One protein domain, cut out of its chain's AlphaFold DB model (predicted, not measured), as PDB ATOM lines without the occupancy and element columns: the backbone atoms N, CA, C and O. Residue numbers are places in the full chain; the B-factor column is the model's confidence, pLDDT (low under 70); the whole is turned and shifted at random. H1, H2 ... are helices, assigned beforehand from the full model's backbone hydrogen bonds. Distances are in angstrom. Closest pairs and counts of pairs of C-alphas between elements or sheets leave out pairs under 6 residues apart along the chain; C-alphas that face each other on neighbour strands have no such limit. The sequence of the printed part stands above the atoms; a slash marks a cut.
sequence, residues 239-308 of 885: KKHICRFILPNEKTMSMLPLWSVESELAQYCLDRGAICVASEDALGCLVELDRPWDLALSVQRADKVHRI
ATOM      1  N   LYS A 239     -41.142  15.686  44.932       67.31
ATOM      2  CA  LYS A 239     -42.609  15.625  45.093       67.31
ATOM      3  C   LYS A 239     -43.204  16.822  45.848       67.31
ATOM      4  O   LYS A 239     -44.399  17.064  45.732       67.31
ATOM      5  N   LYS A 240     -42.402  17.544  46.646       62.25
ATOM      6  CA  LYS A 240     -42.855  18.705  47.437       62.25
ATOM      7  C   LYS A 240     -42.886  20.003  46.623       62.25
ATOM      8  O   LYS A 240     -43.788  20.801  46.817       62.25
ATOM      9  N   HIS A 241     -41.941  20.187  45.702       64.62
ATOM     10  CA  HIS A 241     -41.791  21.410  44.905       64.62
ATOM     11  C   HIS A 241     -42.106  21.109  43.440       64.62
ATOM     12  O   HIS A 241     -41.206  20.980  42.607       64.62
ATOM     13  N   ILE A 242     -43.394  20.923  43.146       60.88
ATOM     14  CA  ILE A 242     -43.864  20.527  41.811       60.88
ATOM     15  C   ILE A 242     -43.545  21.623  40.780       60.88
ATOM     16  O   ILE A 242     -43.123  21.323  39.660       60.88
ATOM     17  N   CYS A 243     -43.647  22.889  41.193       62.41
ATOM     18  CA  CYS A 243     -43.308  24.064  40.401       62.41
ATOM     19  C   CYS A 243     -42.132  24.789  41.067       62.41
ATOM     20  O   CYS A 243     -42.274  25.360  42.140       62.41
ATOM     21  N   ARG A 244     -40.944  24.758  40.449       66.81
ATOM     22  CA  ARG A 244     -39.796  25.576  40.883       66.81
ATOM     23  C   ARG A 244     -39.978  26.996  40.353       66.81
ATOM     24  O   ARG A 244     -39.409  27.334  39.321       66.81
ATOM     25  N   PHE A 245     -40.841  27.764  41.004       72.00
ATOM     26  CA  PHE A 245     -41.138  29.143  40.633       72.00
ATOM     27  C   PHE A 245     -41.204  29.999  41.899       72.00
ATOM     28  O   PHE A 245     -41.727  29.538  42.910       72.00
ATOM     29  N   ILE A 246     -40.657  31.210  41.856       76.75
ATOM     30  CA  ILE A 246     -40.796  32.205  42.923       76.75
ATOM     31  C   ILE A 246     -41.791  33.228  42.398       76.75
ATOM     32  O   ILE A 246     -41.553  33.834  41.355       76.75
ATOM     33  N   LEU A 247     -42.936  33.355  43.060       80.75
ATOM     34  CA  LEU A 247     -43.936  34.331  42.647       80.75
ATOM     35  C   LEU A 247     -43.428  35.759  42.899       80.75
ATOM     36  O   LEU A 247     -42.669  35.961  43.845       80.75
ATOM     37  N   PRO A 248     -43.887  36.762  42.127       77.12
ATOM     38  CA  PRO A 248     -43.485  38.164  42.300       77.12
ATOM     39  C   PRO A 248     -43.624  38.706  43.733       77.12
ATOM     40  O   PRO A 248     -42.890  39.603  44.136       77.12
ATOM     41  N   ASN A 249     -44.558  38.148  44.513       74.75
ATOM     42  CA  ASN A 249     -44.860  38.559  45.886       74.75
ATOM     43  C   ASN A 249     -44.170  37.686  46.955       74.75
ATOM     44  O   ASN A 249     -44.371  37.900  48.151       74.75
ATOM     45  N   GLU A 250     -43.392  36.683  46.548       74.62
ATOM     46  CA  GLU A 250     -42.742  35.717  47.430       74.62
ATOM     47  C   GLU A 250     -41.215  35.877  47.383       74.62
ATOM     48  O   GLU A 250     -40.633  36.217  46.358       74.62
ATOM     49  N   LYS A 251     -40.536  35.605  48.505       69.81
ATOM     50  CA  LYS A 251     -39.059  35.571  48.576       69.81
ATOM     51  C   LYS A 251     -38.481  34.155  48.475       69.81
ATOM     52  O   LYS A 251     -37.268  33.974  48.466       69.81
ATOM     53  N   THR A 252     -39.341  33.143  48.454       73.69
ATOM     54  CA  THR A 252     -38.983  31.718  48.463       73.69
ATOM     55  C   THR A 252     -39.754  30.978  47.377       73.69
ATOM     56  O   THR A 252     -40.751  31.489  46.881       73.69
ATOM     57  N   MET A 253     -39.318  29.765  47.017       73.12
ATOM     58  CA  MET A 253     -40.045  28.937  46.046       73.12
ATOM     59  C   MET A 253     -41.493  28.702  46.483       73.12
ATOM     60  O   MET A 253     -41.745  28.299  47.622       73.12
ATOM     61  N   SER A 254     -42.418  28.897  45.549       72.00
ATOM     62  CA  SER A 254     -43.837  28.685  45.774       72.00
ATOM     63  C   SER A 254     -44.143  27.206  45.997       72.00
ATOM     64  O   SER A 254     -43.668  26.323  45.276       72.00
ATOM     65  N   MET A 255     -44.981  26.937  46.995       73.06
ATOM     66  CA  MET A 255     -45.539  25.609  47.278       73.06
ATOM     67  C   MET A 255     -46.923  25.418  46.646       73.06
ATOM     68  O   MET A 255     -47.585  24.404  46.888       73.06
ATOM     69  N   LEU A 256     -47.391  26.408  45.884       69.75
ATOM     70  CA  LEU A 256     -48.704  26.388  45.266       69.75
ATOM     71  C   LEU A 256     -48.760  25.379  44.106       69.75
ATOM     72  O   LEU A 256     -47.761  25.144  43.419       69.75
ATOM     73  N   PRO A 257     -49.931  24.768  43.856       73.19
ATOM     74  CA  PRO A 257     -50.130  23.968  42.657       73.19
ATOM     75  C   PRO A 257     -50.035  24.854  41.404       73.19
ATOM     76  O   PRO A 257     -50.371  26.037  41.453       73.19
ATOM     77  N   LEU A 258     -49.629  24.271  40.268       74.88
ATOM     78  CA  LEU A 258     -49.350  25.005  39.023       74.88
ATOM     79  C   LEU A 258     -50.482  25.953  38.606       74.88
ATOM     80  O   LEU A 258     -50.221  27.102  38.275       74.88
ATOM     81  N   TRP A 259     -51.737  25.507  38.693       74.69
ATOM     82  CA  TRP A 259     -52.891  26.336  38.332       74.69
ATOM     83  C   TRP A 259     -53.009  27.601  39.204       74.69
ATOM     84  O   TRP A 259     -53.445  28.641  38.720       74.69
ATOM     85  N   SER A 260     -52.634  27.528  40.486       79.25
ATOM     86  CA  SER A 260     -52.659  28.678  41.396       79.25
ATOM     87  C   SER A 260     -51.515  29.635  41.087       79.25
ATOM     88  O   SER A 260     -51.743  30.837  41.064       79.25
ATOM     89  N   VAL A 261     -50.325  29.110  40.771       79.69
ATOM     90  CA  VAL A 261     -49.185  29.918  40.303       79.69
ATOM     91  C   VAL A 261     -49.555  30.668  39.019       79.69
ATOM     92  O   VAL A 261     -49.375  31.880  38.942       79.69
ATOM     93  N   GLU A 262     -50.140  29.977  38.036       81.00
ATOM     94  CA  GLU A 262     -50.619  30.587  36.786       81.00
ATOM     95  C   GLU A 262     -51.715  31.635  37.037       81.00
ATOM     96  O   GLU A 262     -51.730  32.680  36.389       81.00
ATOM     97  N   SER A 263     -52.616  31.394  37.996       79.81
ATOM     98  CA  SER A 263     -53.664  32.354  38.358       79.81
ATOM     99  C   SER A 263     -53.102  33.612  39.024       79.81
ATOM    100  O   SER A 263     -53.566  34.710  38.716       79.81
ATOM    101  N   GLU A 264     -52.108  33.479  39.904       82.56
ATOM    102  CA  GLU A 264     -51.450  34.626  40.536       82.56
ATOM    103  C   GLU A 264     -50.624  35.439  39.535       82.56
ATOM    104  O   GLU A 264     -50.704  36.666  39.540       82.56
ATOM    105  N   LEU A 265     -49.910  34.780  38.617       83.56
ATOM    106  CA  LEU A 265     -49.191  35.453  37.530       83.56
ATOM    107  C   LEU A 265     -50.137  36.188  36.578       83.56
ATOM    108  O   LEU A 265     -49.863  37.325  36.196       83.56
ATOM    109  N   ALA A 266     -51.266  35.573  36.220       81.75
ATOM    110  CA  ALA A 266     -52.279  36.219  35.389       81.75
ATOM    111  C   ALA A 266     -52.891  37.449  36.080       81.75
ATOM    112  O   ALA A 266     -53.151  38.455  35.422       81.75
ATOM    113  N   GLN A 267     -53.088  37.397  37.402       78.25
ATOM    114  CA  GLN A 267     -53.552  38.554  38.167       78.25
ATOM    115  C   GLN A 267     -52.490  39.658  38.210       78.25
ATOM    116  O   GLN A 267     -52.809  40.804  37.919       78.25
ATOM    117  N   TYR A 268     -51.233  39.307  38.491       83.62
ATOM    118  CA  TYR A 268     -50.114  40.250  38.495       83.62
ATOM    119  C   TYR A 268     -49.963  40.967  37.142       83.62
ATOM    120  O   TYR A 268     -49.807  42.184  37.091       83.62
ATOM    121  N   CYS A 269     -50.092  40.219  36.043       83.81
ATOM    122  CA  CYS A 269     -50.128  40.740  34.679       83.81
ATOM    123  C   CYS A 269     -51.251  41.764  34.477       83.81
ATOM    124  O   CYS A 269     -51.015  42.861  33.970       83.81
ATOM    125  N   LEU A 270     -52.468  41.418  34.910       80.44
ATOM    126  CA  LEU A 270     -53.638  42.281  34.773       80.44
ATOM    127  C   LEU A 270     -53.504  43.571  35.593       80.44
ATOM    128  O   LEU A 270     -53.862  44.644  35.103       80.44
ATOM    129  N   ASP A 271     -52.995  43.469  36.821       80.19
ATOM    130  CA  ASP A 271     -52.807  44.602  37.734       80.19
ATOM    131  C   ASP A 271     -51.814  45.629  37.165       80.19
ATOM    132  O   ASP A 271     -51.940  46.824  37.426       80.19
ATOM    133  N   ARG A 272     -50.871  45.173  36.329       81.38
ATOM    134  CA  ARG A 272     -49.884  46.003  35.620       81.38
ATOM    135  C   ARG A 272     -50.308  46.418  34.210       81.38
ATOM    136  O   ARG A 272     -49.537  47.047  33.502       81.38
ATOM    137  N   GLY A 273     -51.533  46.093  33.792       79.50
ATOM    138  CA  GLY A 273     -52.053  46.472  32.475       79.50
ATOM    139  C   GLY A 273     -51.516  45.643  31.303       79.50
ATOM    140  O   GLY A 273     -51.825  45.965  30.158       79.50
ATOM    141  N   ALA A 274     -50.778  44.563  31.565       82.69
ATOM    142  CA  ALA A 274     -50.284  43.648  30.543       82.69
ATOM    143  C   ALA A 274     -51.338  42.583  30.177       82.69
ATOM    144  O   ALA A 274     -52.198  42.213  30.983       82.69
ATOM    145  N   ILE A 275     -51.265  42.066  28.945       80.50
ATOM    146  CA  ILE A 275     -52.211  41.066  28.411       80.50
ATOM    147  C   ILE A 275     -51.734  39.618  28.565       80.50
ATOM    148  O   ILE A 275     -52.549  38.696  28.540       80.50
ATOM    149  N   CYS A 276     -50.427  39.402  28.702       85.19
ATOM    150  CA  CYS A 276     -49.833  38.085  28.870       85.19
ATOM    151  C   CYS A 276     -48.513  38.168  29.648       85.19
ATOM    152  O   CYS A 276     -47.829  39.189  29.636       85.19
ATOM    153  N   VAL A 277     -48.156  37.058  30.295       86.94
ATOM    154  CA  VAL A 277     -46.816  36.823  30.844       86.94
ATOM    155  C   VAL A 277     -46.173  35.746  29.991       86.94
ATOM    156  O   VAL A 277     -46.750  34.671  29.821       86.94
ATOM    157  N   ALA A 278     -44.985  36.021  29.465       87.12
ATOM    158  CA  ALA A 278     -44.208  35.068  28.688       87.12
ATOM    159  C   ALA A 278     -42.791  34.976  29.259       87.12
ATOM    160  O   ALA A 278     -42.207  35.983  29.653       87.12
ATOM    161  N   SER A 279     -42.245  33.762  29.314       85.69
ATOM    162  CA  SER A 279     -40.819  33.567  29.572       85.69
ATOM    163  C   SER A 279     -40.014  33.798  28.295       85.69
ATOM    164  O   SER A 279     -40.545  33.664  27.192       85.69
ATOM    165  N   GLU A 280     -38.714  34.041  28.443       85.38
ATOM    166  CA  GLU A 280     -37.772  34.119  27.319       85.38
ATOM    167  C   GLU A 280     -37.880  32.887  26.403       85.38
ATOM    168  O   GLU A 280     -38.118  33.034  25.208       85.38
ATOM    169  N   ASP A 281     -37.856  31.675  26.976       82.38
ATOM    170  CA  ASP A 281     -38.034  30.417  26.231       82.38
ATOM    171  C   ASP A 281     -39.333  30.376  25.402       82.38
ATOM    172  O   ASP A 281     -39.364  29.808  24.310       82.38
ATOM    173  N   ALA A 282     -40.424  30.953  25.920       84.31
ATOM    174  CA  ALA A 282     -41.717  30.949  25.240       84.31
ATOM    175  C   ALA A 282     -41.705  31.900  24.040       84.31
ATOM    176  O   ALA A 282     -42.201  31.540  22.974       84.31
ATOM    177  N   LEU A 283     -41.101  33.083  24.200       85.25
ATOM    178  CA  LEU A 283     -40.900  34.034  23.108       85.25
ATOM    179  C   LEU A 283     -39.931  33.477  22.057       85.25
ATOM    180  O   LEU A 283     -40.205  33.599  20.867       85.25
ATOM    181  N   GLY A 284     -38.866  32.790  22.478       84.38
ATOM    182  CA  GLY A 284     -37.925  32.118  21.578       84.38
ATOM    183  C   GLY A 284     -38.605  31.083  20.678       84.38
ATOM    184  O   GLY A 284     -38.386  31.083  19.467       84.38
ATOM    185  N   CYS A 285     -39.512  30.263  21.225       83.81
ATOM    186  CA  CYS A 285     -40.306  29.320  20.426       83.81
ATOM    187  C   CYS A 285     -41.139  30.013  19.334       83.81
ATOM    188  O   CYS A 285     -41.278  29.469  18.245       83.81
ATOM    189  N   LEU A 286     -41.668  31.215  19.584       80.69
ATOM    190  CA  LEU A 286     -42.464  31.945  18.587       80.69
ATOM    191  C   LEU A 286     -41.625  32.469  17.409       80.69
ATOM    192  O   LEU A 286     -42.194  32.778  16.363       80.69
ATOM    193  N   VAL A 287     -40.299  32.550  17.562       81.00
ATOM    194  CA  VAL A 287     -39.363  33.018  16.526       81.00
ATOM    195  C   VAL A 287     -38.667  31.848  15.815       81.00
ATOM    196  O   VAL A 287     -38.366  31.929  14.625       81.00
ATOM    197  N   GLU A 288     -38.437  30.728  16.505       81.69
ATOM    198  CA  GLU A 288     -37.782  29.535  15.952       81.69
ATOM    199  C   GLU A 288     -38.757  28.639  15.162       81.69
ATOM    200  O   GLU A 288     -39.239  27.616  15.656       81.69
ATOM    201  N   LEU A 289     -39.023  28.997  13.902       78.50
ATOM    202  CA  LEU A 289     -39.938  28.246  13.022       78.50
ATOM    203  C   LEU A 289     -39.325  26.974  12.401       78.50
ATOM    204  O   LEU A 289     -40.055  26.120  11.902       78.50
ATOM    205  N   ASP A 290     -37.999  26.813  12.458       81.62
ATOM    206  CA  ASP A 290     -37.275  25.703  11.813       81.62
ATOM    207  C   ASP A 290     -37.311  24.379  12.603       81.62
ATOM    208  O   ASP A 290     -36.801  23.355  12.135       81.62
ATOM    209  N   ARG A 291     -37.904  24.363  13.805       81.75
ATOM    210  CA  ARG A 291     -38.036  23.152  14.631       81.75
ATOM    211  C   ARG A 291     -39.451  22.983  15.180       81.75
ATOM    212  O   ARG A 291     -40.103  23.974  15.490       81.75
ATOM    213  N   PRO A 292     -39.915  21.739  15.390       81.19
ATOM    214  CA  PRO A 292     -41.153  21.512  16.118       81.19
ATOM    215  C   PRO A 292     -40.981  21.906  17.589       81.19
ATOM    216  O   PRO A 292     -39.966  21.599  18.227       81.19
ATOM    217  N   TRP A 293     -41.996  22.559  18.136       83.62
ATOM    218  CA  TRP A 293     -42.087  22.903  19.545       83.62
ATOM    219  C   TRP A 293     -43.530  22.777  20.020       83.62
ATOM    220  O   TRP A 293     -44.471  23.017  19.268       83.62
ATOM    221  N   ASP A 294     -43.676  22.428  21.294       79.50
ATOM    222  CA  ASP A 294     -44.948  22.440  22.000       79.50
ATOM    223  C   ASP A 294     -44.859  23.502  23.096       79.50
ATOM    224  O   ASP A 294     -43.990  23.433  23.970       79.50
ATOM    225  N   LEU A 295     -45.752  24.491  23.049       79.81
ATOM    226  CA  LEU A 295     -45.841  25.548  24.053       79.81
ATOM    227  C   LEU A 295     -47.135  25.387  24.852       79.81
ATOM    228  O   LEU A 295     -48.230  25.386  24.288       79.81
ATOM    229  N   ALA A 296     -47.016  25.256  26.172       77.31
ATOM    230  CA  ALA A 296     -48.176  25.223  27.054       77.31
ATOM    231  C   ALA A 296     -48.756  26.637  27.204       77.31
ATOM    232  O   ALA A 296     -48.052  27.565  27.598       77.31
ATOM    233  N   LEU A 297     -50.047  26.789  26.905       77.56
ATOM    234  CA  LEU A 297     -50.780  28.047  27.031       77.56
ATOM    235  C   LEU A 297     -51.901  27.879  28.060       77.56
ATOM    236  O   LEU A 297     -52.717  26.962  27.953       77.56
ATOM    237  N   SER A 298     -51.951  28.781  29.040       79.00
ATOM    238  CA  SER A 298     -53.000  28.831  30.063       79.00
ATOM    239  C   SER A 298     -53.755  30.146  29.920       79.00
ATOM    240  O   SER A 298     -53.195  31.222  30.125       79.00
ATOM    241  N   VAL A 299     -55.027  30.070  29.525       75.56
ATOM    242  CA  VAL A 299     -55.896  31.247  29.411       75.56
ATOM    243  C   VAL A 299     -56.722  31.349  30.682       75.56
ATOM    244  O   VAL A 299     -57.620  30.542  30.925       75.56
ATOM    245  N   GLN A 300     -56.415  32.352  31.497       70.75
ATOM    246  CA  GLN A 300     -57.141  32.639  32.726       70.75
ATOM    247  C   GLN A 300     -58.170  33.737  32.465       70.75
ATOM    248  O   GLN A 300     -57.861  34.780  31.891       70.75
ATOM    249  N   ARG A 301     -59.408  33.528  32.920       58.84
ATOM    250  CA  ARG A 301     -60.398  34.603  32.952       58.84
ATOM    251  C   ARG A 301     -60.090  35.502  34.146       58.84
ATOM    252  O   ARG A 301     -60.532  35.236  35.262       58.84
ATOM    253  N   ALA A 302     -59.313  36.547  33.902       47.19
ATOM    254  CA  ALA A 302     -59.080  37.602  34.871       47.19
ATOM    255  C   ALA A 302     -60.172  38.667  34.682       47.19
ATOM    256  O   ALA A 302     -60.052  39.579  33.867       47.19
ATOM    257  N   ASP A 303     -61.298  38.511  35.379       45.91
ATOM    258  CA  ASP A 303     -62.256  39.609  35.471       45.91
ATOM    259  C   ASP A 303     -61.545  40.752  36.232       45.91
ATOM    260  O   ASP A 303     -61.037  40.511  37.330       45.91
ATOM    261  N   LYS A 304     -61.506  41.983  35.681       38.16
ATOM    262  CA  LYS A 304     -61.164  43.225  36.419       38.16
ATOM    263  C   LYS A 304     -62.236  43.495  37.483       38.16
ATOM    264  O   LYS A 304     -62.947  44.491  37.467       38.16
ATOM    265  N   VAL A 305     -62.401  42.565  38.404       40.06
ATOM    266  CA  VAL A 305     -62.927  42.852  39.721       40.06
ATOM    267  C   VAL A 305     -61.679  43.281  40.465       40.06
ATOM    268  O   VAL A 305     -60.734  42.498  40.518       40.06
ATOM    269  N   HIS A 306     -61.622  44.507  40.992       39.16
ATOM    270  CA  HIS A 306     -60.692  44.790  42.083       39.16
ATOM    271  C   HIS A 306     -60.848  43.620  43.053       39.16
ATOM    272  O   HIS A 306     -61.917  43.473  43.649       39.16
ATOM    273  N   ARG A 307     -59.883  42.690  43.097       46.03
ATOM    274  CA  ARG A 307     -59.959  41.543  43.999       46.03
ATOM    275  C   ARG A 307     -59.668  42.119  45.359       46.03
ATOM    276  O   ARG A 307     -58.536  42.146  45.824       46.03
ATOM    277  N   ILE A 308     -60.723  42.665  45.939       61.50
ATOM    278  CA  ILE A 308     -60.701  43.196  47.271       61.50
ATOM    279  C   ILE A 308     -60.331  42.017  48.163       61.50
ATOM    280  O   ILE A 308     -61.053  41.016  48.220       61.50
TER     281      ILE A 308
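This is residues 239 to 308 of the 885 residues of the protein "NARG2_C domain-containing protein" of Danaus plexippus plexippus (UniProt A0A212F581). This is a chain of little regular structure: two separate helices, H1 and then H2, joined by a short link and set among long loops. Residues 239 to 257 loop beside H1, and after H2 the backbone folds back past H1; residues 287 to 292 stick out where it turns. The printed part has 70 residues, of which the named elements hold only 22; the class is all helix, with no named strand. It is loose, with a radius of gyration of the C-alphas of 14.1 A and spans of 46 by 33 by 18 A.

The printed part begins with residues 239 to 257, which hold no named element. H1, residues 258 to 271, runs 19.9 A from C-alpha 258 at (-49.350, 25.005, 39.023). H2, residues 280 to 287, measures 11.0 A and ends at C-alpha 287, (-39.363, 33.018, 16.526).

H1 and H2 are apart, with a short link of 8 residues. In H1 and H2 every O i to N i+4 pair is within hydrogen-bond range.

The two C-alphas farthest apart, of Asp 290 and Ile 308, are 46.0 A apart. The printed part has no cut. Its mean pLDDT is 74.4; residues 239 to 244, 251, 256 and 301 to 308 are under 70.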